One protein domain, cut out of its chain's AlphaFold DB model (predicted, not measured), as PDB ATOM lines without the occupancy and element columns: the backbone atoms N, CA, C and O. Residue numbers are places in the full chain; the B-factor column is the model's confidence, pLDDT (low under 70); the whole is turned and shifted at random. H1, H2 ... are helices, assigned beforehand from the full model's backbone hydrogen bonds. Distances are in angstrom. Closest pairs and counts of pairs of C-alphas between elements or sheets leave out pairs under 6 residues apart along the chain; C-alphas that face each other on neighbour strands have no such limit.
ATOM      1  N   PRO A 198     -22.700 -40.174  -6.054       94.81
ATOM      2  CA  PRO A 198     -21.419 -40.838  -5.859       94.81
ATOM      3  C   PRO A 198     -20.302 -39.828  -5.556       94.81
ATOM      4  O   PRO A 198     -20.501 -38.615  -5.610       94.81
ATOM      5  N   GLY A 199     -19.093 -40.331  -5.291       91.56
ATOM      6  CA  GLY A 199     -17.898 -39.538  -4.963       91.56
ATOM      7  C   GLY A 199     -17.304 -38.698  -6.105       91.56
ATOM      8  O   GLY A 199     -16.091 -38.519  -6.141       91.56
ATOM      9  N   TYR A 200     -18.122 -38.189  -7.030       91.12
ATOM     10  CA  TYR A 200     -17.705 -37.318  -8.132       91.12
ATOM     11  C   TYR A 200     -18.457 -35.995  -8.046       91.12
ATOM     12  O   TYR A 200     -19.677 -35.949  -8.201       91.12
ATOM     13  N   HIS A 201     -17.731 -34.909  -7.780       91.00
ATOM     14  CA  HIS A 201     -18.337 -33.594  -7.594       91.00
ATOM     15  C   HIS A 201     -18.732 -32.975  -8.952       91.00
ATOM     16  O   HIS A 201     -17.837 -32.696  -9.755       91.00
ATOM     17  N   PRO A 202     -20.019 -32.655  -9.211       92.31
ATOM     18  CA  PRO A 202     -20.464 -32.094 -10.500       92.31
ATOM     19  C   PRO A 202     -19.809 -30.758 -10.891       92.31
ATOM     20  O   PRO A 202     -19.802 -30.364 -12.055       92.31
ATOM     21  N   GLY A 203     -19.266 -30.036  -9.906       88.69
ATOM     22  CA  GLY A 203     -18.477 -28.816 -10.113       88.69
ATOM     23  C   GLY A 203     -17.101 -29.040 -10.751       88.69
ATOM     24  O   GLY A 203     -16.572 -28.121 -11.362       88.69
ATOM     25  N   ALA A 204     -16.527 -30.237 -10.603       89.56
ATOM     26  CA  ALA A 204     -15.157 -30.549 -11.019       89.56
ATOM     27  C   ALA A 204     -15.077 -31.380 -12.314       89.56
ATOM     28  O   ALA A 204     -13.992 -31.533 -12.868       89.56
ATOM     29  N   MET A 205     -16.202 -31.958 -12.745       94.19
ATOM     30  CA  MET A 205     -16.294 -32.901 -13.862       94.19
ATOM     31  C   MET A 205     -17.644 -32.715 -14.562       94.19
ATOM     32  O   MET A 205     -18.671 -33.207 -14.085       94.19
ATOM     33  N   ARG A 206     -17.674 -31.918 -15.639       95.44
ATOM     34  CA  ARG A 206     -18.923 -31.492 -16.294       95.44
ATOM     35  C   ARG A 206     -19.554 -32.583 -17.155       95.44
ATOM     36  O   ARG A 206     -20.782 -32.666 -17.192       95.44
ATOM     37  N   THR A 207     -18.772 -33.460 -17.779       97.62
ATOM     38  CA  THR A 207     -19.330 -34.611 -18.506       97.62
ATOM     39  C   THR A 207     -19.955 -35.605 -17.528       97.62
ATOM     40  O   THR A 207     -21.073 -36.076 -17.738       97.62
ATOM     41  N   MET A 208     -19.290 -35.859 -16.398       97.44
ATOM     42  CA  MET A 208     -19.825 -36.670 -15.308       97.44
ATOM     43  C   MET A 208     -21.072 -36.033 -14.692       97.44
ATOM     44  O   MET A 208     -22.040 -36.736 -14.423       97.44
ATOM     45  N   ALA A 209     -21.102 -34.709 -14.510       97.44
ATOM     46  CA  ALA A 209     -22.288 -33.999 -14.029       97.44
ATOM     47  C   ALA A 209     -23.519 -34.280 -14.907       97.44
ATOM     48  O   ALA A 209     -24.583 -34.613 -14.383       97.44
ATOM     49  N   LEU A 210     -23.355 -34.209 -16.233       98.25
ATOM     50  CA  LEU A 210     -24.394 -34.584 -17.190       98.25
ATOM     51  C   LEU A 210     -24.778 -36.063 -17.050       98.25
ATOM     52  O   LEU A 210     -25.960 -36.374 -16.935       98.25
ATOM     53  N   GLY A 211     -23.789 -36.958 -16.992       98.06
ATOM     54  CA  GLY A 211     -24.006 -38.393 -16.807       98.06
ATOM     55  C   GLY A 211     -24.836 -38.733 -15.564       98.06
ATOM     56  O   GLY A 211     -25.753 -39.547 -15.639       98.06
ATOM     57  N   LEU A 212     -24.572 -38.072 -14.433       98.25
ATOM     58  CA  LEU A 212     -25.346 -38.241 -13.197       98.25
ATOM     59  C   LEU A 212     -26.785 -37.738 -13.336       98.25
ATOM     60  O   LEU A 212     -27.689 -38.358 -12.780       98.25
ATOM     61  N   ALA A 213     -26.993 -36.641 -14.069       97.94
ATOM     62  CA  ALA A 213     -28.315 -36.060 -14.278       97.94
ATOM     63  C   ALA A 213     -29.214 -36.981 -15.118       97.94
ATOM     64  O   ALA A 213     -30.365 -37.219 -14.750       97.94
ATOM     65  N   VAL A 214     -28.691 -37.532 -16.220       97.50
ATOM     66  CA  VAL A 214     -29.498 -38.251 -17.230       97.50
ATOM     67  C   VAL A 214     -29.568 -39.762 -17.020       97.50
ATOM     68  O   VAL A 214     -30.482 -40.402 -17.538       97.50
ATOM     69  N   ALA A 215     -28.658 -40.346 -16.231       95.56
ATOM     70  CA  ALA A 215     -28.589 -41.791 -16.033       95.56
ATOM     71  C   ALA A 215     -29.946 -42.391 -15.627       95.56
ATOM     72  O   ALA A 215     -30.659 -41.883 -14.750       95.56
ATOM     73  N   ALA A 216     -30.286 -43.520 -16.254       93.94
ATOM     74  CA  ALA A 216     -31.604 -44.136 -16.115       93.94
ATOM     75  C   ALA A 216     -31.930 -44.551 -14.667       93.94
ATOM     76  O   ALA A 216     -33.069 -44.448 -14.232       93.94
ATOM     77  N   ARG A 217     -30.947 -44.997 -13.882       94.00
ATOM     78  CA  ARG A 217     -31.188 -45.468 -12.504       94.00
ATOM     79  C   ARG A 217     -30.936 -44.417 -11.418       94.00
ATOM     80  O   ARG A 217     -30.870 -44.780 -10.246       94.00
ATOM     81  N   GLY A 218     -30.748 -43.156 -11.809       96.38
ATOM     82  CA  GLY A 218     -30.278 -42.083 -10.934       96.38
ATOM     83  C   GLY A 218     -28.756 -41.932 -10.937       96.38
ATOM     84  O   GLY A 218     -28.086 -42.481 -11.811       96.38
ATOM     85  N   ALA A 219     -28.223 -41.181  -9.970       96.19
ATOM     86  CA  ALA A 219     -26.820 -40.763  -9.892       96.19
ATOM     87  C   ALA A 219     -25.831 -41.943  -9.750       96.19
ATOM     88  O   ALA A 219     -25.343 -42.249  -8.667       96.19
ATOM     89  N   ASP A 220     -25.498 -42.607 -10.856       95.06
ATOM     90  CA  ASP A 220     -24.583 -43.749 -10.888       95.06
ATOM     91  C   ASP A 220     -23.423 -43.483 -11.856       95.06
ATOM     92  O   ASP A 220     -23.559 -43.550 -13.081       95.06
ATOM     93  N   HIS A 221     -22.248 -43.222 -11.283       95.19
ATOM     94  CA  HIS A 221     -21.022 -42.998 -12.044       95.19
ATOM     95  C   HIS A 221     -20.593 -44.215 -12.863       95.19
ATOM     96  O   HIS A 221     -19.989 -44.067 -13.920       95.19
ATOM     97  N   ASN A 222     -20.929 -45.417 -12.404       93.00
ATOM     98  CA  ASN A 222     -20.506 -46.646 -13.038       93.00
ATOM     99  C   ASN A 222     -21.340 -46.937 -14.290       93.00
ATOM    100  O   ASN A 222     -20.808 -47.472 -15.256       93.00
ATOM    101  N   ARG A 223     -22.642 -46.615 -14.309       91.69
ATOM    102  CA  ARG A 223     -23.494 -46.826 -15.503       91.69
ATOM    103  C   ARG A 223     -23.308 -45.757 -16.569       91.69
ATOM    104  O   ARG A 223     -23.533 -46.061 -17.729       91.69
ATOM    105  N   SER A 224     -22.873 -44.562 -16.179       91.31
ATOM    106  CA  SER A 224     -22.531 -43.507 -17.128       91.31
ATOM    107  C   SER A 224     -21.096 -43.625 -17.655       91.31
ATOM    108  O   SER A 224     -20.893 -43.481 -18.853       91.31
ATOM    109  N   GLY A 225     -20.094 -43.842 -16.792       92.50
ATOM    110  CA  GLY A 225     -18.677 -43.845 -17.190       92.50
ATOM    111  C   GLY A 225     -18.131 -42.484 -17.650       92.50
ATOM    112  O   GLY A 225     -16.955 -42.372 -17.970       92.50
ATOM    113  N   ALA A 226     -18.949 -41.427 -17.656       95.62
ATOM    114  CA  ALA A 226     -18.610 -40.137 -18.258       95.62
ATOM    115  C   ALA A 226     -17.419 -39.408 -17.609       95.62
ATOM    116  O   ALA A 226     -16.834 -38.524 -18.232       95.62
ATOM    117  N   TYR A 227     -17.023 -39.796 -16.393       94.25
ATOM    118  CA  TYR A 227     -15.801 -39.301 -15.758       94.25
ATOM    119  C   TYR A 227     -14.539 -39.645 -16.564       94.25
ATOM    120  O   TYR A 227     -13.535 -38.963 -16.416       94.25
ATOM    121  N   GLU A 228     -14.562 -40.679 -17.412       92.62
ATOM    122  CA  GLU A 228     -13.419 -41.025 -18.265       92.62
ATOM    123  C   GLU A 228     -13.099 -39.916 -19.259       92.62
ATOM    124  O   GLU A 228     -11.934 -39.557 -19.404       92.62
ATOM    125  N   ALA A 229     -14.126 -39.329 -19.880       94.38
ATOM    126  CA  ALA A 229     -13.945 -38.198 -20.778       94.38
ATOM    127  C   ALA A 229     -13.334 -37.002 -20.029       94.38
ATOM    128  O   ALA A 229     -12.354 -36.428 -20.492       94.38
ATOM    129  N   ASP A 230     -13.840 -36.694 -18.829       95.31
ATOM    130  CA  ASP A 230     -13.328 -35.608 -17.977       95.31
ATOM    131  C   ASP A 230     -11.904 -35.856 -17.430       95.31
ATOM    132  O   ASP A 230     -11.248 -34.925 -16.962       95.31
ATOM    133  N   LEU A 231     -11.423 -37.100 -17.427       92.69
ATOM    134  CA  LEU A 231     -10.057 -37.457 -17.019       92.69
ATOM    135  C   LEU A 231      -9.113 -37.663 -18.212       92.69
ATOM    136  O   LEU A 231      -7.945 -37.995 -18.012       92.69
ATOM    137  N   SER A 232      -9.613 -37.476 -19.431       91.56
ATOM    138  CA  SER A 232      -8.843 -37.565 -20.668       91.56
ATOM    139  C   SER A 232      -8.439 -36.180 -21.181       91.56
ATOM    140  O   SER A 232      -8.870 -35.154 -20.660       91.56
ATOM    141  N   GLU A 233      -7.643 -36.154 -22.249       91.94
ATOM    142  CA  GLU A 233      -7.308 -34.923 -22.977       91.94
ATOM    143  C   GLU A 233      -8.400 -34.504 -23.985       91.94
ATOM    144  O   GLU A 233      -8.269 -33.471 -24.636       91.94
ATOM    145  N   GLU A 234      -9.488 -35.276 -24.127       92.75
ATOM    146  CA  GLU A 234     -10.546 -35.022 -25.121       92.75
ATOM    147  C   GLU A 234     -11.361 -33.758 -24.805       92.75
ATOM    148  O   GLU A 234     -11.988 -33.179 -25.695       92.75
ATOM    149  N   THR A 235     -11.405 -33.320 -23.542       95.25
ATOM    150  CA  THR A 235     -12.270 -32.209 -23.145       95.25
ATOM    151  C   THR A 235     -11.791 -31.485 -21.889       95.25
ATOM    152  O   THR A 235     -11.235 -32.099 -20.982       95.25
ATOM    153  N   ASP A 236     -12.069 -30.180 -21.781       94.62
ATOM    154  CA  ASP A 236     -11.896 -29.467 -20.512       94.62
ATOM    155  C   ASP A 236     -12.997 -29.892 -19.534       94.62
ATOM    156  O   ASP A 236     -14.174 -29.555 -19.686       94.62
ATOM    157  N   ARG A 237     -12.615 -30.629 -18.492       93.56
ATOM    158  CA  ARG A 237     -13.529 -31.131 -17.459       93.56
ATOM    159  C   ARG A 237     -14.275 -30.058 -16.669       93.56
ATOM    160  O   ARG A 237     -15.233 -30.406 -15.979       93.56
ATOM    161  N   LEU A 238     -13.832 -28.799 -16.697       92.38
ATOM    162  CA  LEU A 238     -14.458 -27.682 -15.982       92.38
ATOM    163  C   LEU A 238     -15.459 -26.913 -16.849       92.38
ATOM    164  O   LEU A 238     -16.374 -26.282 -16.303       92.38
ATOM    165  N   GLU A 239     -15.315 -26.999 -18.171       93.19
ATOM    166  CA  GLU A 239     -16.182 -26.338 -19.140       93.19
ATOM    167  C   GLU A 239     -17.527 -27.066 -19.266       93.19
ATOM    168  O   GLU A 239     -17.590 -28.289 -19.373       93.19
ATOM    169  N   ALA A 240     -18.625 -26.314 -19.181       93.38
ATOM    170  CA  ALA A 240     -19.987 -26.836 -19.263       93.38
ATOM    171  C   ALA A 240     -20.626 -26.373 -20.574       93.38
ATOM    172  O   ALA A 240     -21.199 -25.283 -20.632       93.38
ATOM    173  N   ASP A 241     -20.510 -27.202 -21.609       94.88
ATOM    174  CA  ASP A 241     -20.924 -26.890 -22.974       94.88
ATOM    175  C   ASP A 241     -21.708 -28.052 -23.636       94.88
ATOM    176  O   ASP A 241     -21.646 -29.199 -23.186       94.88
ATOM    177  N   PRO A 242     -22.464 -27.798 -24.720       97.31
ATOM    178  CA  PRO A 242     -23.221 -28.833 -25.433       97.31
ATOM    179  C   PRO A 242     -22.401 -30.038 -25.932       97.31
ATOM    180  O   PRO A 242     -22.950 -31.132 -26.065       97.31
ATOM    181  N   GLY A 243     -21.094 -29.891 -26.169       96.25
ATOM    182  CA  GLY A 243     -20.199 -30.971 -26.594       96.25
ATOM    183  C   GLY A 243     -20.144 -32.138 -25.605       96.25
ATOM    184  O   GLY A 243     -19.936 -33.284 -26.014       96.25
ATOM    185  N   LYS A 244     -20.462 -31.900 -24.323       97.62
ATOM    186  CA  LYS A 244     -20.568 -32.964 -23.309       97.62
ATOM    187  C   LYS A 244     -21.639 -34.007 -23.637       97.62
ATOM    188  O   LYS A 244     -21.514 -35.154 -23.206       97.62
ATOM    189  N   GLY A 245     -22.666 -33.641 -24.410       98.00
ATOM    190  CA  GLY A 245     -23.774 -34.525 -24.781       98.00
ATOM    191  C   GLY A 245     -23.320 -35.803 -25.485       98.00
ATOM    192  O   GLY A 245     -23.647 -36.911 -25.053       98.00
ATOM    193  N   ALA A 246     -22.505 -35.655 -26.533       97.88
ATOM    194  CA  ALA A 246     -21.983 -36.788 -27.294       97.88
ATOM    195  C   ALA A 246     -21.017 -37.647 -26.460       97.88
ATOM    196  O   ALA A 246     -21.091 -38.876 -26.511       97.88
ATOM    197  N   LEU A 247     -20.163 -37.014 -25.646       98.12
ATOM    198  CA  LEU A 247     -19.221 -37.699 -24.752       98.12
ATOM    199  C   LEU A 247     -19.948 -38.592 -23.738       98.12
ATOM    200  O   LEU A 247     -19.611 -39.770 -23.577       98.12
ATOM    201  N   ALA A 248     -20.982 -38.053 -23.087       97.94
ATOM    202  CA  ALA A 248     -21.787 -38.791 -22.120       97.94
ATOM    203  C   ALA A 248     -22.549 -39.953 -22.780       97.94
ATOM    204  O   ALA A 248     -22.536 -41.060 -22.241       97.94
ATOM    205  N   LYS A 249     -23.145 -39.744 -23.967       98.00
ATOM    206  CA  LYS A 249     -23.821 -40.807 -24.736       98.00
ATOM    207  C   LYS A 249     -22.868 -41.956 -25.069       98.00
ATOM    208  O   LYS A 249     -23.181 -43.104 -24.764       98.00
ATOM    209  N   ARG A 250     -21.697 -41.658 -25.650       96.50
ATOM    210  CA  ARG A 250     -20.695 -42.685 -25.993       96.50
ATOM    211  C   ARG A 250     -20.239 -43.471 -24.764       96.50
ATOM    212  O   ARG A 250     -20.163 -44.694 -24.816       96.50
ATOM    213  N   SER A 251     -19.948 -42.772 -23.666       95.81
ATOM    214  CA  SER A 251     -19.477 -43.400 -22.423       95.81
ATOM    215  C   SER A 251     -20.524 -44.349 -21.839       95.81
ATOM    216  O   SER A 251     -20.204 -45.472 -21.452       95.81
ATOM    217  N   GLU A 252     -21.793 -43.940 -21.840       97.31
ATOM    218  CA  GLU A 252     -22.885 -44.747 -21.304       97.31
ATOM    219  C   GLU A 252     -23.193 -45.972 -22.180       97.31
ATOM    220  O   GLU A 252     -23.472 -47.050 -21.652       97.31
ATOM    221  N   ASP A 253     -23.082 -45.845 -23.505       97.50
ATOM    222  CA  ASP A 253     -23.239 -46.976 -24.432       97.50
ATOM    223  C   ASP A 253     -22.119 -47.996 -24.263       97.50
ATOM    224  O   ASP A 253     -22.380 -49.197 -24.152       97.50
ATOM    225  N   ARG A 254     -20.876 -47.514 -24.144       95.88
ATOM    226  CA  ARG A 254     -19.713 -48.345 -23.826       95.88
ATOM    227  C   ARG A 254     -19.913 -49.081 -22.500       95.88
ATOM    228  O   ARG A 254     -19.698 -50.290 -22.422       95.88
ATOM    229  N   ALA A 255     -20.370 -48.376 -21.465       95.81
ATOM    230  CA  ALA A 255     -20.654 -48.966 -20.161       95.81
ATOM    231  C   ALA A 255     -21.764 -50.030 -20.243       95.81
ATOM    232  O   ALA A 255     -21.628 -51.094 -19.638       95.81
ATOM    233  N   ALA A 256     -22.831 -49.780 -21.008       96.94
ATOM    234  CA  ALA A 256     -23.920 -50.730 -21.221       96.94
ATOM    235  C   ALA A 256     -23.476 -51.990 -21.983       96.94
ATOM    236  O   ALA A 256     -23.929 -53.089 -21.645       96.94
ATOM    237  N   LEU A 257     -22.567 -51.852 -22.953       96.19
ATOM    238  CA  LEU A 257     -21.949 -52.984 -23.643       96.19
ATOM    239  C   LEU A 257     -21.115 -53.834 -22.672       96.19
ATOM    240  O   LEU A 257     -21.349 -55.036 -22.558       96.19
ATOM    241  N   MET A 258     -20.203 -53.216 -21.912       96.06
ATOM    242  CA  MET A 258     -19.386 -53.934 -20.920       96.06
ATOM    243  C   MET A 258     -20.247 -54.657 -19.880       96.06
ATOM    244  O   MET A 258     -19.966 -55.801 -19.530       96.06
ATOM    245  N   ASP A 259     -21.316 -54.007 -19.416       95.56
ATOM    246  CA  ASP A 259     -22.256 -54.591 -18.460       95.56
ATOM    247  C   ASP A 259     -22.978 -55.820 -19.030       95.56
ATOM    248  O   ASP A 259     -23.177 -56.796 -18.309       95.56
ATOM    249  N   SER A 260     -23.348 -55.784 -20.314       95.56
ATOM    250  CA  SER A 260     -24.006 -56.907 -21.000       95.56
ATOM    251  C   SER A 260     -23.079 -58.113 -21.164       95.56
ATOM    252  O   SER A 260     -23.533 -59.250 -21.091       95.56
ATOM    253  N   LEU A 261     -21.779 -57.866 -21.332       94.75
ATOM    254  CA  LEU A 261     -20.743 -58.899 -21.418       94.75
ATOM    255  C   LEU A 261     -20.231 -59.353 -20.043       94.75
ATOM    256  O   LEU A 261     -19.400 -60.255 -19.965       94.75
ATOM    257  N   ILE A 262     -20.701 -58.722 -18.957       94.00
ATOM    258  CA  ILE A 262     -20.247 -58.967 -17.578       94.00
ATOM    259  C   ILE A 262     -18.729 -58.706 -17.445       94.00
ATOM    260  O   ILE A 262     -18.017 -59.313 -16.647       94.00
ATOM    261  N   LEU A 263     -18.209 -57.753 -18.222       93.38
ATOM    262  CA  LEU A 263     -16.816 -57.333 -18.138       93.38
ATOM    263  C   LEU A 263     -16.647 -56.286 -17.041       93.38
ATOM    264  O   LEU A 263     -17.373 -55.292 -16.967       93.38
ATOM    265  N   CYS A 264     -15.640 -56.488 -16.188       93.25
ATOM    266  CA  CYS A 264     -15.294 -55.508 -15.170       93.25
ATOM    267  C   CYS A 264     -14.900 -54.181 -15.833       93.25
ATOM    268  O   CYS A 264     -14.017 -54.138 -16.689       93.25
ATOM    269  N   LYS A 265     -15.490 -53.071 -15.379       90.62
ATOM    270  CA  LYS A 265     -15.174 -51.724 -15.880       90.62
ATOM    271  C   LYS A 265     -13.743 -51.273 -15.603       90.62
ATOM    272  O   LYS A 265     -13.315 -50.289 -16.188       90.62
ATOM    273  N   PHE A 266     -12.977 -51.977 -14.771       89.25
ATOM    274  CA  PHE A 266     -11.538 -51.731 -14.641       89.25
ATOM    275  C   PHE A 266     -10.718 -52.256 -15.828       89.25
ATOM    276  O   PHE A 266      -9.587 -51.824 -16.008       89.25
ATOM    277  N   LEU A 267     -11.296 -53.095 -16.693       89.69
ATOM    278  CA  LEU A 267     -10.645 -53.574 -17.920       89.69
ATOM    279  C   LEU A 267     -10.777 -52.603 -19.097       89.69
ATOM    280  O   LEU A 267     -10.219 -52.840 -20.159       89.69
ATOM    281  N   ARG A 268     -11.516 -51.504 -18.944       84.31
ATOM    282  CA  ARG A 268     -11.826 -50.579 -20.044       84.31
ATOM    283  C   ARG A 268     -10.599 -50.017 -20.770       84.31
ATOM    284  O   ARG A 268     -10.675 -49.823 -21.974       84.31
ATOM    285  N   GLY A 269      -9.491 -49.796 -20.056       85.69
ATOM    286  CA  GLY A 269      -8.233 -49.301 -20.625       85.69
ATOM    287  C   GLY A 269      -7.365 -50.381 -21.279       85.69
ATOM    288  O   GLY A 269      -6.307 -50.054 -21.799       85.69
ATOM    289  N   VAL A 270      -7.781 -51.650 -21.227       91.31
ATOM    290  CA  VAL A 270      -7.071 -52.772 -21.865       91.31
ATOM    291  C   VAL A 270      -7.422 -52.872 -23.349       91.31
ATOM    292  O   VAL A 270      -6.564 -53.218 -24.152       91.31
ATOM    293  N   PHE A 271      -8.668 -52.557 -23.705       91.81
ATOM    294  CA  PHE A 271      -9.161 -52.646 -25.078       91.81
ATOM    295  C   PHE A 271      -8.755 -51.411 -25.884       91.81
ATOM    296  O   PHE A 271      -9.022 -50.283 -25.452       91.81
ATOM    297  N   ALA A 272      -8.181 -51.620 -27.069       92.50
ATOM    298  CA  ALA A 272      -7.935 -50.557 -28.040       92.50
ATOM    299  C   ALA A 272      -9.218 -50.236 -28.828       92.50
ATOM    300  O   ALA A 272      -9.563 -49.069 -29.002       92.50
ATOM    301  N   ASP A 273      -9.956 -51.275 -29.222       94.44
ATOM    302  CA  ASP A 273     -11.269 -51.207 -29.863       94.44
ATOM    303  C   ASP A 273     -12.221 -52.171 -29.143       94.44
ATOM    304  O   ASP A 273     -12.317 -53.356 -29.469       94.44
ATOM    305  N   LEU A 274     -12.906 -51.668 -28.106       94.44
ATOM    306  CA  LEU A 274     -13.771 -52.506 -27.273       94.44
ATOM    307  C   LEU A 274     -14.832 -53.259 -28.099       94.44
ATOM    308  O   LEU A 274     -14.936 -54.461 -27.879       94.44
ATOM    309  N   PRO A 275     -15.630 -52.638 -28.991       95.88
ATOM    310  CA  PRO A 275     -16.618 -53.381 -29.769       95.88
ATOM    311  C   PRO A 275     -16.019 -54.518 -30.606       95.88
ATOM    312  O   PRO A 275     -16.524 -55.641 -30.539       95.88
ATOM    313  N   ALA A 276     -14.940 -54.268 -31.353       96.44
ATOM    314  CA  ALA A 276     -14.335 -55.292 -32.205       96.44
ATOM    315  C   ALA A 276     -13.696 -56.426 -31.386       96.44
ATOM    316  O   ALA A 276     -13.921 -57.609 -31.659       96.44
ATOM    317  N   GLU A 277     -12.939 -56.079 -30.344       96.69
ATOM    318  CA  GLU A 277     -12.291 -57.058 -29.469       96.69
ATOM    319  C   GLU A 277     -13.321 -57.857 -28.655       96.69
ATOM    320  O   GLU A 277     -13.195 -59.072 -28.510       96.69
ATOM    321  N   ALA A 278     -14.390 -57.211 -28.179       95.69
ATOM    322  CA  ALA A 278     -15.486 -57.885 -27.492       95.69
ATOM    323  C   ALA A 278     -16.252 -58.849 -28.405       95.69
ATOM    324  O   ALA A 278     -16.639 -59.924 -27.948       95.69
ATOM    325  N   ALA A 279     -16.455 -58.500 -29.679       96.75
ATOM    326  CA  ALA A 279     -17.093 -59.383 -30.654       96.75
ATOM    327  C   ALA A 279     -16.255 -60.645 -30.887       96.75
ATOM    328  O   ALA A 279     -16.786 -61.755 -30.844       96.75
ATOM    329  N   ALA A 280     -14.933 -60.493 -31.026       96.06
ATOM    330  CA  ALA A 280     -14.015 -61.625 -31.129       96.06
ATOM    331  C   ALA A 280     -14.071 -62.521 -29.878       96.06
ATOM    332  O   ALA A 280     -14.191 -63.741 -29.999       96.06
ATOM    333  N   LEU A 281     -14.047 -61.928 -28.677       94.94
ATOM    334  CA  LEU A 281     -14.172 -62.671 -27.419       94.94
ATOM    335  C   LEU A 281     -15.505 -63.427 -27.329       94.94
ATOM    336  O   LEU A 281     -15.515 -64.619 -27.018       94.94
ATOM    337  N   LEU A 282     -16.627 -62.763 -27.622       95.88
ATOM    338  CA  LEU A 282     -17.952 -63.379 -27.549       95.88
ATOM    339  C   LEU A 282     -18.096 -64.513 -28.570       95.88
ATOM    340  O   LEU A 282     -18.610 -65.579 -28.223       95.88
ATOM    341  N   GLY A 283     -17.594 -64.318 -29.792       96.19
ATOM    342  CA  GLY A 283     -17.578 -65.336 -30.840       96.19
ATOM    343  C   GLY A 283     -16.752 -66.565 -30.458       96.19
ATOM    344  O   GLY A 283     -17.223 -67.688 -30.626       96.19
ATOM    345  N   LEU A 284     -15.568 -66.381 -29.861       95.69
ATOM    346  CA  LEU A 284     -14.733 -67.490 -29.377       95.69
ATOM    347  C   LEU A 284     -15.401 -68.297 -28.256       95.69
ATOM    348  O   LEU A 284     -15.244 -69.514 -28.198       95.69
ATOM    349  N   VAL A 285     -16.134 -67.628 -27.362       96.12
ATOM    350  CA  VAL A 285     -16.777 -68.274 -26.207       96.12
ATOM    351  C   VAL A 285     -18.087 -68.964 -26.591       96.12
ATOM    352  O   VAL A 285     -18.380 -70.048 -26.094       96.12
ATOM    353  N   THR A 286     -18.897 -68.330 -27.439       96.50
ATOM    354  CA  THR A 286     -20.292 -68.744 -27.682       96.50
ATOM    355  C   THR A 286     -20.530 -69.335 -29.066       96.50
ATOM    356  O   THR A 286     -21.555 -69.979 -29.281       96.50
ATOM    357  N   GLY A 287     -19.622 -69.105 -30.016       96.19
ATOM    358  CA  GLY A 287     -19.834 -69.407 -31.431       96.19
ATOM    359  C   GLY A 287     -20.812 -68.460 -32.139       96.19
ATOM    360  O   GLY A 287     -21.129 -68.700 -33.301       96.19
ATOM    361  N   TRP A 288     -21.304 -67.404 -31.478       93.25
ATOM    362  CA  TRP A 288     -22.193 -66.419 -32.099       93.25
ATOM    363  C   TRP A 288     -21.417 -65.579 -33.130       93.25
ATOM    364  O   TRP A 288     -20.464 -64.893 -32.748       93.25
ATOM    365  N   PRO A 289     -21.803 -65.593 -34.425       90.81
ATOM    366  CA  PRO A 289     -21.213 -64.718 -35.436       90.81
ATOM    367  C   PRO A 289     -21.720 -63.273 -35.277       90.81
ATOM    368  O   PRO A 289     -22.616 -62.846 -36.000       90.81
ATOM    369  N   VAL A 290     -21.168 -62.549 -34.304       93.94
ATOM    370  CA  VAL A 290     -21.420 -61.121 -34.052       93.94
ATOM    371  C   VAL A 290     -20.220 -60.287 -34.512       93.94
ATOM    372  O   VAL A 290     -19.087 -60.773 -34.486       93.94
ATOM    373  N   ASP A 291     -20.441 -59.029 -34.892       95.69
ATOM    374  CA  ASP A 291     -19.371 -58.063 -35.165       95.69
ATOM    375  C   ASP A 291     -19.401 -56.854 -34.209       95.69
ATOM    376  O   ASP A 291     -20.296 -56.694 -33.372       95.69
ATOM    377  N   GLY A 292     -18.373 -56.004 -34.296       96.19
ATOM    378  CA  GLY A 292     -18.255 -54.833 -33.427       96.19
ATOM    379  C   GLY A 292     -19.374 -53.808 -33.631       96.19
ATOM    380  O   GLY A 292     -19.849 -53.228 -32.656       96.19
ATOM    381  N   ALA A 293     -19.849 -53.618 -34.866       96.00
ATOM    382  CA  ALA A 293     -20.917 -52.665 -35.162       96.00
ATOM    383  C   ALA A 293     -22.251 -53.117 -34.546       96.00
ATOM    384  O   ALA A 293     -23.002 -52.305 -33.996       96.00
ATOM    385  N   GLU A 294     -22.528 -54.422 -34.575       95.19
ATOM    386  CA  GLU A 294     -23.681 -55.004 -33.898       95.19
ATOM    387  C   GLU A 294     -23.593 -54.809 -32.375       95.19
ATOM    388  O   GLU A 294     -24.575 -54.379 -31.761       95.19
ATOM    389  N   LEU A 295     -22.431 -55.050 -31.754       96.31
ATOM    390  CA  LEU A 295     -22.244 -54.844 -30.311       96.31
ATOM    391  C   LEU A 295     -22.341 -53.374 -29.887       96.31
ATOM    392  O   LEU A 295     -22.912 -53.072 -28.834       96.31
ATOM    393  N   GLU A 296     -21.837 -52.446 -30.697       95.69
ATOM    394  CA  GLU A 296     -22.017 -51.014 -30.452       95.69
ATOM    395  C   GLU A 296     -23.510 -50.640 -30.473       95.69
ATOM    396  O   GLU A 296     -24.012 -49.991 -29.546       95.69
ATOM    397  N   ALA A 297     -24.259 -51.146 -31.459       96.25
ATOM    398  CA  ALA A 297     -25.707 -50.963 -31.530       96.25
ATOM    399  C   ALA A 297     -26.448 -51.614 -30.345       96.25
ATOM    400  O   ALA A 297     -27.456 -51.072 -29.883       96.25
ATOM    401  N   VAL A 298     -25.964 -52.745 -29.815       96.56
ATOM    402  CA  VAL A 298     -26.500 -53.370 -28.590       96.56
ATOM    403  C   VAL A 298     -26.348 -52.438 -27.386       96.56
ATOM    404  O   VAL A 298     -27.317 -52.265 -26.643       96.56
ATOM    405  N   GLY A 299     -25.183 -51.806 -27.205       97.50
ATOM    406  CA  GLY A 299     -24.955 -50.842 -26.122       97.50
ATOM    407  C   GLY A 299     -25.983 -49.708 -26.142       97.50
ATOM    408  O   GLY A 299     -26.686 -49.474 -25.154       97.50
ATOM    409  N   GLU A 300     -26.159 -49.080 -27.308       98.12
ATOM    410  CA  GLU A 300     -27.149 -48.015 -27.501       98.12
ATOM    411  C   GLU A 300     -28.596 -48.505 -27.301       98.12
ATOM    412  O   GLU A 300     -29.413 -47.821 -26.667       98.12
ATOM    413  N   ARG A 301     -28.926 -49.701 -27.807       98.31
ATOM    414  CA  ARG A 301     -30.246 -50.331 -27.646       98.31
ATOM    415  C   ARG A 301     -30.592 -50.528 -26.174       98.31
ATOM    416  O   ARG A 301     -31.706 -50.207 -25.766       98.31
ATOM    417  N   VAL A 302     -29.647 -51.009 -25.367       97.88
ATOM    418  CA  VAL A 302     -29.848 -51.242 -23.930       97.88
ATOM    419  C   VAL A 302     -30.138 -49.937 -23.189       97.88
ATOM    420  O   VAL A 302     -31.029 -49.908 -22.337       97.88
ATOM    421  N   VAL A 303     -29.443 -48.842 -23.509       97.75
ATOM    422  CA  VAL A 303     -29.722 -47.547 -22.867       97.75
ATOM    423  C   VAL A 303     -31.108 -47.023 -23.246       97.75
ATOM    424  O   VAL A 303     -31.870 -46.609 -22.370       97.75
ATOM    425  N   ASN A 304     -31.485 -47.116 -24.522       97.94
ATOM    426  CA  ASN A 304     -32.822 -46.726 -24.975       97.94
ATOM    427  C   ASN A 304     -33.922 -47.585 -24.332       97.94
ATOM    428  O   ASN A 304     -34.949 -47.051 -23.918       97.94
ATOM    429  N   LEU A 305     -33.694 -48.890 -24.161       97.12
ATOM    430  CA  LEU A 305     -34.629 -49.776 -23.468       97.12
ATOM    431  C   LEU A 305     -34.831 -49.365 -22.001       97.12
ATOM    432  O   LEU A 305     -35.964 -49.332 -21.522       97.12
ATOM    433  N   ARG A 306     -33.754 -48.992 -21.294       96.31
ATOM    434  CA  ARG A 306     -33.838 -48.456 -19.922       96.31
ATOM    435  C   ARG A 306     -34.632 -47.147 -19.883       96.31
ATOM    436  O   ARG A 306     -35.444 -46.964 -18.979       96.31
ATOM    437  N   ARG A 307     -34.442 -46.258 -20.868       96.25
ATOM    438  CA  ARG A 307     -35.218 -45.012 -20.973       96.25
ATOM    439  C   ARG A 307     -36.704 -45.295 -21.181       96.25
ATOM    440  O   ARG A 307     -37.517 -44.752 -20.444       96.25
ATOM    441  N   LEU A 308     -37.055 -46.173 -22.122       95.88
ATOM    442  CA  LEU A 308     -38.445 -46.570 -22.375       95.88
ATOM    443  C   LEU A 308     -39.098 -47.196 -21.141       95.88
ATOM    444  O   LEU A 308     -40.237 -46.865 -20.823       95.88
ATOM    445  N   TYR A 309     -38.372 -48.057 -20.422       95.94
ATOM    446  CA  TYR A 309     -38.853 -48.628 -19.166       95.94
ATOM    447  C   TYR A 309     -39.200 -47.530 -18.156       95.94
ATOM    448  O   TYR A 309     -40.297 -47.520 -17.610       95.94
ATOM    449  N   ASN A 310     -38.301 -46.570 -17.942       96.06
ATOM    450  CA  ASN A 310     -38.540 -45.483 -16.997       96.06
ATOM    451  C   ASN A 310     -39.711 -44.586 -17.407       96.06
ATOM    452  O   ASN A 310     -40.529 -44.243 -16.561       96.06
ATOM    453  N   LEU A 311     -39.812 -44.235 -18.694       94.75
ATOM    454  CA  LEU A 311     -40.933 -43.450 -19.219       94.75
ATOM    455  C   LEU A 311     -42.267 -44.178 -18.995       94.75
ATOM    456  O   LEU A 311     -43.236 -43.561 -18.560       94.75
ATOM    457  N   ARG A 312     -42.306 -45.503 -19.205       94.94
ATOM    458  CA  ARG A 312     -43.477 -46.343 -18.901       94.94
ATOM    459  C   ARG A 312     -43.851 -46.298 -17.416       94.94
ATOM    460  O   ARG A 312     -45.031 -46.283 -17.089       94.94
ATOM    461  N   GLU A 313     -42.860 -46.271 -16.526       95.44
ATOM    462  CA  GLU A 313     -43.069 -46.177 -15.074       95.44
ATOM    463  C   GLU A 313     -43.329 -44.742 -14.575       95.44
ATOM    464  O   GLU A 313     -43.470 -44.532 -13.370       95.44
ATOM    465  N   GLY A 314     -43.434 -43.761 -15.479       94.50
ATOM    466  CA  GLY A 314     -43.814 -42.385 -15.156       94.50
ATOM    467  C   GLY A 314     -42.649 -41.427 -14.906       94.50
ATOM    468  O   GLY A 314     -42.885 -40.326 -14.409       94.50
ATOM    469  N   ALA A 315     -41.414 -41.806 -15.244       93.56
ATOM    470  CA  ALA A 315     -40.296 -40.869 -15.219       93.56
ATOM    471  C   ALA A 315     -40.530 -39.737 -16.224       93.56
ATOM    472  O   ALA A 315     -40.976 -39.969 -17.350       93.56
ATOM    473  N   THR A 316     -40.183 -38.516 -15.832       93.12
ATOM    474  CA  THR A 316     -40.311 -37.334 -16.687       93.12
ATOM    475  C   THR A 316     -38.954 -36.699 -16.948       93.12
ATOM    476  O   THR A 316     -37.978 -36.929 -16.231       93.12
ATOM    477  N   ARG A 317     -38.898 -35.854 -17.981       92.62
ATOM    478  CA  ARG A 317     -37.699 -35.086 -18.327       92.62
ATOM    479  C   ARG A 317     -37.213 -34.178 -17.193       92.62
ATOM    480  O   ARG A 317     -36.014 -33.923 -17.101       92.62
ATOM    481  N   ASP A 318     -38.116 -33.738 -16.319       94.69
ATOM    482  CA  ASP A 318     -37.803 -32.877 -15.172       94.69
ATOM    483  C   ASP A 318     -36.954 -33.589 -14.109       94.69
ATOM    484  O   ASP A 318     -36.254 -32.940 -13.329       94.69
ATOM    485  N   GLU A 319     -36.979 -34.926 -14.079       95.19
ATOM    486  CA  GLU A 319     -36.118 -35.712 -13.194       95.19
ATOM    487  C   GLU A 319     -34.674 -35.834 -13.714       95.19
ATOM    488  O   GLU A 319     -33.787 -36.257 -12.965       95.19
ATOM    489  N   ASP A 320     -34.411 -35.450 -14.970       97.31
ATOM    490  CA  ASP A 320     -33.065 -35.353 -15.535       97.31
ATOM    491  C   ASP A 320     -32.423 -34.025 -15.099       97.31
ATOM    492  O   ASP A 320     -32.378 -33.039 -15.837       97.31
ATOM    493  N   THR A 321     -31.971 -33.980 -13.846       97.00
ATOM    494  CA  THR A 321     -31.422 -32.778 -13.207       97.00
ATOM    495  C   THR A 321     -30.416 -33.128 -12.106       97.00
ATOM    496  O   THR A 321     -30.152 -34.299 -11.834       97.00
ATOM    497  N   LEU A 322     -29.849 -32.111 -11.456       96.75
ATOM    498  CA  LEU A 322     -28.970 -32.245 -10.292       96.75
ATOM    499  C   LEU A 322     -29.570 -31.530  -9.068       96.75
ATOM    500  O   LEU A 322     -30.355 -30.593  -9.223       96.75
ATOM    501  N   PRO A 323     -29.172 -31.910  -7.839       95.12
ATOM    502  CA  PRO A 323     -29.489 -31.142  -6.636       95.12
ATOM    503  C   PRO A 323     -29.137 -29.652  -6.769       95.12
ATOM    504  O   PRO A 323     -28.075 -29.311  -7.296       95.12
ATOM    505  N   ALA A 324     -29.988 -28.770  -6.231       91.81
ATOM    506  CA  ALA A 324     -29.865 -27.311  -6.367       91.81
ATOM    507  C   ALA A 324     -28.474 -26.782  -5.979       91.81
ATOM    508  O   ALA A 324     -27.894 -25.972  -6.697       91.81
ATOM    509  N   ARG A 325     -27.873 -27.342  -4.923       88.69
ATOM    510  CA  ARG A 325     -26.520 -26.998  -4.457       88.69
ATOM    511  C   ARG A 325     -25.392 -27.200  -5.477       88.69
ATOM    512  O   ARG A 325     -24.300 -26.689  -5.267       88.69
ATOM    513  N   PHE A 326     -25.612 -27.989  -6.530       92.19
ATOM    514  CA  PHE A 326     -24.650 -28.178  -7.622       92.19
ATOM    515  C   PHE A 326     -24.965 -27.306  -8.844       92.19
ATOM    516  O   PHE A 326     -24.148 -27.207  -9.761       92.19
ATOM    517  N   LEU A 327     -26.141 -26.680  -8.864       92.31
ATOM    518  CA  LEU A 327     -26.606 -25.791  -9.925       92.31
ATOM    519  C   LEU A 327     -26.422 -24.316  -9.558       92.31
ATOM    520  O   LEU A 327     -26.238 -23.497 -10.452       92.31
ATOM    521  N   GLU A 328     -26.458 -23.996  -8.267       86.25
ATOM    522  CA  GLU A 328     -26.474 -22.640  -7.718       86.25
ATOM    523  C   GLU A 328     -25.178 -22.314  -6.949       86.25
ATOM    524  O   GLU A 328     -24.422 -23.210  -6.572       86.25
ATOM    525  N   GLY A 329     -24.925 -21.022  -6.701       71.19
ATOM    526  CA  GLY A 329     -23.763 -20.534  -5.945       71.19
ATOM    527  C   GLY A 329     -22.460 -20.415  -6.752       71.19
ATOM    528  O   GLY A 329     -22.393 -20.739  -7.939       71.19
ATOM    529  N   GLY A 330     -21.401 -19.915  -6.102       55.75
ATOM    530  CA  GLY A 330     -20.075 -19.766  -6.712       55.75
ATOM    531  C   GLY A 330     -19.466 -21.126  -7.065       55.75
ATOM    532  O   GLY A 330     -19.120 -21.894  -6.172       55.75
ATOM    533  N   GLY A 331     -19.358 -21.432  -8.362       65.12
ATOM    534  CA  GLY A 331     -18.858 -22.716  -8.881       65.12
ATOM    535  C   GLY A 331     -19.941 -23.720  -9.318       65.12
ATOM    536  O   GLY A 331     -19.607 -24.766  -9.889       65.12
ATOM    537  N   GLY A 332     -21.227 -23.404  -9.110       75.31
ATOM    538  CA  GLY A 332     -22.359 -24.198  -9.601       75.31
ATOM    539  C   GLY A 332     -22.388 -24.304 -11.133       75.31
ATOM    540  O   GLY A 332     -21.884 -23.431 -11.838       75.31
ATOM    541  N   LEU A 333     -22.948 -25.396 -11.666       87.69
ATOM    542  CA  LEU A 333     -23.008 -25.634 -13.117       87.69
ATOM    543  C   LEU A 333     -23.918 -24.623 -13.835       87.69
ATOM    544  O   LEU A 333     -23.646 -24.265 -14.978       87.69
ATOM    545  N   GLY A 334     -24.961 -24.137 -13.158       92.06
ATOM    546  CA  GLY A 334     -26.015 -23.309 -13.736       92.06
ATOM    547  C   GLY A 334     -27.125 -24.148 -14.377       92.06
ATOM    548  O   GLY A 334     -26.865 -25.080 -15.137       92.06
ATOM    549  N   ARG A 335     -28.386 -23.803 -14.088       94.31
ATOM    550  CA  ARG A 335     -29.570 -24.526 -14.597       94.31
ATOM    551  C   ARG A 335     -29.644 -24.512 -16.125       94.31
ATOM    552  O   ARG A 335     -29.874 -25.551 -16.734       94.31
ATOM    553  N   GLU A 336     -29.392 -23.356 -16.735       94.94
ATOM    554  CA  GLU A 336     -29.441 -23.176 -18.193       94.94
ATOM    555  C   GLU A 336     -28.352 -23.974 -18.912       94.94
ATOM    556  O   GLU A 336     -28.623 -24.637 -19.912       94.94
ATOM    557  N   ARG A 337     -27.128 -23.974 -18.372       95.88
ATOM    558  CA  ARG A 337     -26.020 -24.756 -18.932       95.88
ATOM    559  C   ARG A 337     -26.298 -26.251 -18.839       95.88
ATOM    560  O   ARG A 337     -26.101 -26.952 -19.826       95.88
ATOM    561  N   LEU A 338     -26.828 -26.731 -17.704       97.38
ATOM    562  CA  LEU A 338     -27.238 -28.134 -17.589       97.38
ATOM    563  C   LEU A 338     -28.315 -28.471 -18.623       97.38
ATOM    564  O   LEU A 338     -28.214 -29.485 -19.303       97.38
ATOM    565  N   ALA A 339     -29.333 -27.619 -18.760       97.12
ATOM    566  CA  ALA A 339     -30.412 -27.833 -19.715       97.12
ATOM    567  C   ALA A 339     -29.888 -27.923 -21.158       97.12
ATOM    568  O   ALA A 339     -30.283 -28.835 -21.884       97.12
ATOM    569  N   ALA A 340     -28.953 -27.051 -21.548       97.88
ATOM    570  CA  ALA A 340     -28.310 -27.090 -22.860       97.88
ATOM    571  C   ALA A 340     -27.489 -28.374 -23.076       97.88
ATOM    572  O   ALA A 340     -27.585 -28.999 -24.132       97.88
ATOM    573  N   MET A 341     -26.728 -28.807 -22.065       98.31
ATOM    574  CA  MET A 341     -25.977 -30.069 -22.103       98.31
ATOM    575  C   MET A 341     -26.897 -31.282 -22.259       98.31
ATOM    576  O   MET A 341     -26.604 -32.178 -23.050       98.31
ATOM    577  N   ILE A 342     -28.022 -31.315 -21.538       98.56
ATOM    578  CA  ILE A 342     -28.967 -32.426 -21.662       98.56
ATOM    579  C   ILE A 342     -29.688 -32.374 -23.013       98.56
ATOM    580  O   ILE A 342     -29.826 -33.412 -23.642       98.56
ATOM    581  N   ALA A 343     -30.071 -31.201 -23.523       98.44
ATOM    582  CA  ALA A 343     -30.647 -31.095 -24.866       98.44
ATOM    583  C   ALA A 343     -29.685 -31.625 -25.949       98.44
ATOM    584  O   ALA A 343     -30.106 -32.301 -26.887       98.44
ATOM    585  N   ALA A 344     -28.382 -31.374 -25.798       98.62
ATOM    586  CA  ALA A 344     -27.364 -31.933 -26.681       98.62
ATOM    587  C   ALA A 344     -27.217 -33.458 -26.530       98.62
ATOM    588  O   ALA A 344     -27.045 -34.160 -27.525       98.62
ATOM    589  N   TYR A 345     -27.328 -33.984 -25.307       98.69
ATOM    590  CA  TYR A 345     -27.386 -35.426 -25.054       98.69
ATOM    591  C   TYR A 345     -28.632 -36.070 -25.683       98.69
ATOM    592  O   TYR A 345     -28.505 -37.074 -26.381       98.69
ATOM    593  N   ASP A 346     -29.811 -35.467 -25.508       98.38
ATOM    594  CA  ASP A 346     -31.081 -35.913 -26.094       98.38
ATOM    595  C   ASP A 346     -30.973 -35.941 -27.630       98.38
ATOM    596  O   ASP A 346     -31.317 -36.933 -28.274       98.38
ATOM    597  N   SER A 347     -30.388 -34.895 -28.225       98.44
ATOM    598  CA  SER A 347     -30.106 -34.843 -29.662       98.44
ATOM    599  C   SER A 347     -29.150 -35.959 -30.108       98.44
ATOM    600  O   SER A 347     -29.457 -36.678 -31.060       98.44
ATOM    601  N   ALA A 348     -28.044 -36.180 -29.387       98.31
ATOM    602  CA  ALA A 348     -27.079 -37.246 -29.677       98.31
ATOM    603  C   ALA A 348     -27.668 -38.662 -29.515       98.31
ATOM    604  O   ALA A 348     -27.208 -39.611 -30.153       98.31
ATOM    605  N   ARG A 349     -28.689 -38.811 -28.666       98.12
ATOM    606  CA  ARG A 349     -29.474 -40.036 -28.477       98.12
ATOM    607  C   ARG A 349     -30.565 -40.233 -29.538       98.12
ATOM    608  O   ARG A 349     -31.140 -41.318 -29.631       98.12
ATOM    609  N   GLY A 350     -30.885 -39.201 -30.319       98.06
ATOM    610  CA  GLY A 350     -32.046 -39.193 -31.205       98.06
ATOM    611  C   GLY A 350     -33.362 -39.256 -30.426       98.06
ATOM    612  O   GLY A 350     -34.254 -40.039 -30.776       98.06
ATOM    613  N   TRP A 351     -33.449 -38.490 -29.339       97.75
ATOM    614  CA  TRP A 351     -34.628 -38.310 -28.493       97.75
ATOM    615  C   TRP A 351     -35.305 -36.960 -28.780       97.75
ATOM    616  O   TRP A 351     -34.694 -36.052 -29.344       97.75
ATOM    617  N   SER A 352     -36.588 -36.833 -28.433       96.88
ATOM    618  CA  SER A 352     -37.319 -35.562 -28.471       96.88
ATOM    619  C   SER A 352     -36.882 -34.623 -27.337       96.88
ATOM    620  O   SER A 352     -36.113 -35.015 -26.459       96.88
ATOM    621  N   ALA A 353     -37.409 -33.394 -27.316       94.56
ATOM    622  CA  ALA A 353     -37.153 -32.434 -26.235       94.56
ATOM    623  C   ALA A 353     -37.649 -32.933 -24.860       94.56
ATOM    624  O   ALA A 353     -37.119 -32.552 -23.820       94.56
ATOM    625  N   GLU A 354     -38.629 -33.835 -24.854       93.69
ATOM    626  CA  GLU A 354     -39.161 -34.521 -23.672       93.69
ATOM    627  C   GLU A 354     -38.307 -35.746 -23.276       93.69
ATOM    628  O   GLU A 354     -38.648 -36.488 -22.353       93.69
ATOM    629  N   GLY A 355     -37.190 -35.989 -23.971       95.00
ATOM    630  CA  GLY A 355     -36.299 -37.125 -23.745       95.00
ATOM    631  C   GLY A 355     -36.929 -38.469 -24.120       95.00
ATOM    632  O   GLY A 355     -36.646 -39.484 -23.476       95.00
ATOM    633  N   VAL A 356     -37.821 -38.490 -25.115       96.19
ATOM    634  CA  VAL A 356     -38.457 -39.715 -25.626       96.19
ATOM    635  C   VAL A 356     -37.727 -40.182 -26.889       96.19
ATOM    636  O   VAL A 356     -37.589 -39.385 -27.818       96.19
ATOM    637  N   PRO A 357     -37.279 -41.450 -26.986       96.94
ATOM    638  CA  PRO A 357     -36.677 -41.962 -28.215       96.94
ATOM    639  C   PRO A 357     -37.579 -41.765 -29.438       96.94
ATOM    640  O   PRO A 357     -38.747 -42.155 -29.434       96.94
ATOM    641  N   THR A 358     -37.041 -41.164 -30.502       96.81
ATOM    642  CA  THR A 358     -37.828 -40.890 -31.714       96.81
ATOM    643  C   THR A 358     -38.200 -42.185 -32.451       96.81
ATOM    644  O   THR A 358     -37.466 -43.174 -32.374       96.81
ATOM    645  N   PRO A 359     -39.271 -42.194 -33.271       95.38
ATOM    646  CA  PRO A 359     -39.619 -43.363 -34.084       95.38
ATOM    647  C   PRO A 359     -38.484 -43.842 -35.003       95.38
ATOM    648  O   PRO A 359     -38.366 -45.037 -35.271       95.38
ATOM    649  N   GLY A 360     -37.640 -42.922 -35.487       96.38
ATOM    650  CA  GLY A 360     -36.450 -43.258 -36.274       96.38
ATOM    651  C   GLY A 360     -35.419 -44.035 -35.456       96.38
ATOM    652  O   GLY A 360     -34.965 -45.091 -35.894       96.38
ATOM    653  N   THR A 361     -35.116 -43.560 -34.246       97.00
ATOM    654  CA  THR A 361     -34.234 -44.253 -33.294       97.00
ATOM    655  C   THR A 361     -34.781 -45.628 -32.920       97.00
ATOM    656  O   THR A 361     -34.041 -46.607 -32.964       97.00
ATOM    657  N   LEU A 362     -36.080 -45.734 -32.626       96.94
ATOM    658  CA  LEU A 362     -36.707 -47.005 -32.255       96.94
ATOM    659  C   LEU A 362     -36.618 -48.044 -33.376       96.94
ATOM    660  O   LEU A 362     -36.217 -49.173 -33.113       96.94
ATOM    661  N   ARG A 363     -36.906 -47.664 -34.628       96.19
ATOM    662  CA  ARG A 363     -36.748 -48.573 -35.776       96.19
ATOM    663  C   ARG A 363     -35.297 -48.992 -35.985       96.19
ATOM    664  O   ARG A 363     -35.034 -50.177 -36.149       96.19
ATOM    665  N   ARG A 364     -34.352 -48.044 -35.941       96.12
ATOM    666  CA  ARG A 364     -32.915 -48.329 -36.111       96.12
ATOM    667  C   ARG A 364     -32.396 -49.315 -35.062       96.12
ATOM    668  O   ARG A 364     -31.536 -50.131 -35.370       96.12
ATOM    669  N   LEU A 365     -32.919 -49.242 -33.840       96.62
ATOM    670  CA  LEU A 365     -32.507 -50.098 -32.730       96.62
ATOM    671  C   LEU A 365     -33.361 -51.368 -32.576       96.62
ATOM    672  O   LEU A 365     -33.069 -52.157 -31.682       96.62
ATOM    673  N   GLY A 366     -34.377 -51.597 -33.418       95.50
ATOM    674  CA  GLY A 366     -35.274 -52.758 -33.310       95.50
ATOM    675  C   GLY A 366     -36.152 -52.746 -32.052       95.50
ATOM    676  O   GLY A 366     -36.355 -53.779 -31.422       95.50
ATOM    677  N   LEU A 367     -36.608 -51.561 -31.634       95.38
ATOM    678  CA  LEU A 367     -37.441 -51.322 -30.445       95.38
ATOM    679  C   LEU A 367     -38.851 -50.811 -30.805       95.38
ATOM    680  O   LEU A 367     -39.589 -50.335 -29.946       95.38
ATOM    681  N   ASP A 368     -39.234 -50.879 -32.075       88.31
ATOM    682  CA  ASP A 368     -40.500 -50.387 -32.624       88.31
ATOM    683  C   ASP A 368     -41.734 -51.080 -32.026       88.31
ATOM    684  O   ASP A 368     -42.734 -50.415 -31.748       88.31
ATOM    685  N   ALA A 369     -41.640 -52.376 -31.711       85.06
ATOM    686  CA  ALA A 369     -42.710 -53.110 -31.032       85.06
ATOM    687  C   ALA A 369     -43.063 -52.529 -29.645       85.06
ATOM    688  O   ALA A 369     -44.202 -52.643 -29.196       85.06
ATOM    689  N   LEU A 370     -42.112 -51.861 -28.978       79.12
ATOM    690  CA  LEU A 370     -42.331 -51.229 -27.672       79.12
ATOM    691  C   LEU A 370     -43.022 -49.865 -27.783       79.12
ATOM    692  O   LEU A 370     -43.620 -49.411 -26.813       79.12
ATOM    693  N   ALA A 371     -42.982 -49.226 -28.957       66.44
ATOM    694  CA  ALA A 371     -43.710 -47.983 -29.221       66.44
ATOM    695  C   ALA A 371     -45.220 -48.222 -29.388       66.44
ATOM    696  O   ALA A 371     -46.025 -47.347 -29.081       66.44
ATOM    697  N   ALA A 372     -45.596 -49.405 -29.887       53.50
ATOM    698  CA  ALA A 372     -46.984 -49.789 -30.146       53.50
ATOM    699  C   ALA A 372     -47.744 -50.227 -28.878       53.50
ATOM    700  O   ALA A 372     -48.973 -50.223 -28.866       53.50
ATOM    701  N   GLY A 373     -47.028 -50.566 -27.800       49.56
ATOM    702  CA  GLY A 373     -47.590 -50.936 -26.498       49.56
ATOM    703  C   GLY A 373     -47.966 -49.723 -25.645       49.56
ATOM    704  O   GLY A 373     -47.472 -49.574 -24.529       49.56
TER     705      GLY A 373
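AT A GLANCE: This is residues 198 to 373 of the 382 residues of the protein "FAD-dependent monooxygenase" of Planctomycetaceae bacterium (UniProt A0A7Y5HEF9). Picture the longest helix, H6, crossing H4 nearly at right angles, with H4 in the middle of the body and H1, H2, H3 and H8 packed on H4 as well. H5 makes a corner with the first residues of H6 and lies at one end of the longest axis; H7 and the loop around Gly 330 lie at the other end, and the small pair H9 and H10 sits to one side, with H9 near H6. The printed part has 176 residues, with ten named helices, H1 to H10 in order along the chain, and no named strand; the class is all helix, with 97 residues in the helices. The whole is compact, with a radius of gyration of the C-alphas of 16.4 A, and its outline is only just flat, spanning 55 by 41 by 23 A.

IN THESE COORDINATES: Find C-alpha 292 at (-18.255, -54.833, -33.427); from there H6, residues 292 to 312, runs 30.3 A to C-alpha 312 at (-43.477, -46.343, -18.901). Next look at H4, residues 244 to 260, 24.3 A long, which begins at C-alpha 244 at (-20.568, -32.964, -23.309). H8 holds residues 335 to 349 over 20.8 A, H5 residues 274 to 286 over 17.5 A, and H1 residues 206 to 214 over 12.6 A. H9, residues 359 to 364, measures 8.6 A. Four helices have four residues each: H2 at 221 to 224, H3 at 227 to 230, H7 at 324 to 327 and H10 at 368 to 371, where C-alpha 371 stands at (-43.710, -47.983, -29.221).

HOW THE PARTS SIT: Start at the hub, H4, which touches five other helices. H6 touches it with residues 295 to 303 alone, about perpendicular at 80 degrees; the closest C-alphas, of Leu 257 and Gly 299, are 4.4 A apart. Go back to residues 244 to 249 of H4, which alone touch H8: the closest C-alphas, of Gly 245 and Tyr 345, are 3.7 A apart, at a steep tilt of 54 degrees, the same way. H1 touches H4 at a steep tilt of 63 degrees, the same way, with C-alphas 207 and 244 closest at 5.2 A. H8 touches H1 with residues 338 to 342 alone, about perpendicular at 74 degrees, with Leu 210 and Ile 342 closest, C-alphas 6.8 A apart. H2 touches H4 at Ser 224 and Glu 252, the closest C-alphas, 4.4 A apart; H3 touches it at Ala 229 and Leu 247, 6.6 A between the closest C-alphas. Moving outward, residues 274 to 279 of H5 touch residues 292 to 296 of H6, about perpendicular at 85 degrees, with the C-alphas of Ala 276 and Gly 292 closest at 4.1 A. H9 touches H10, the closest C-alphas, of Leu 362 and Asp 368, being 5.1 A apart, and H6 and H9 are near each other. H7 and H8 are close but not clearly touching, with C-alphas 327 and 335 closest at 5.7 A. H1 and H5, for instance, are apart. In H1, H4, H5, H6, H8 and H9 every O i to N i+4 pair is within hydrogen-bond range; H2, H3, H7 and H10 are too short for such a pair.

THE WHOLE: The two C-alphas farthest apart are those of Gly 287 and Gly 330, at 55.5 A. The printed part, 198 to 373, has no cut. Look for long links from H3 to H4, from H4 to H5 and from H6 to H7. The mean pLDDT of the printed part is 93.6, and residues 330 to 331 and 371 to 373 are under 70.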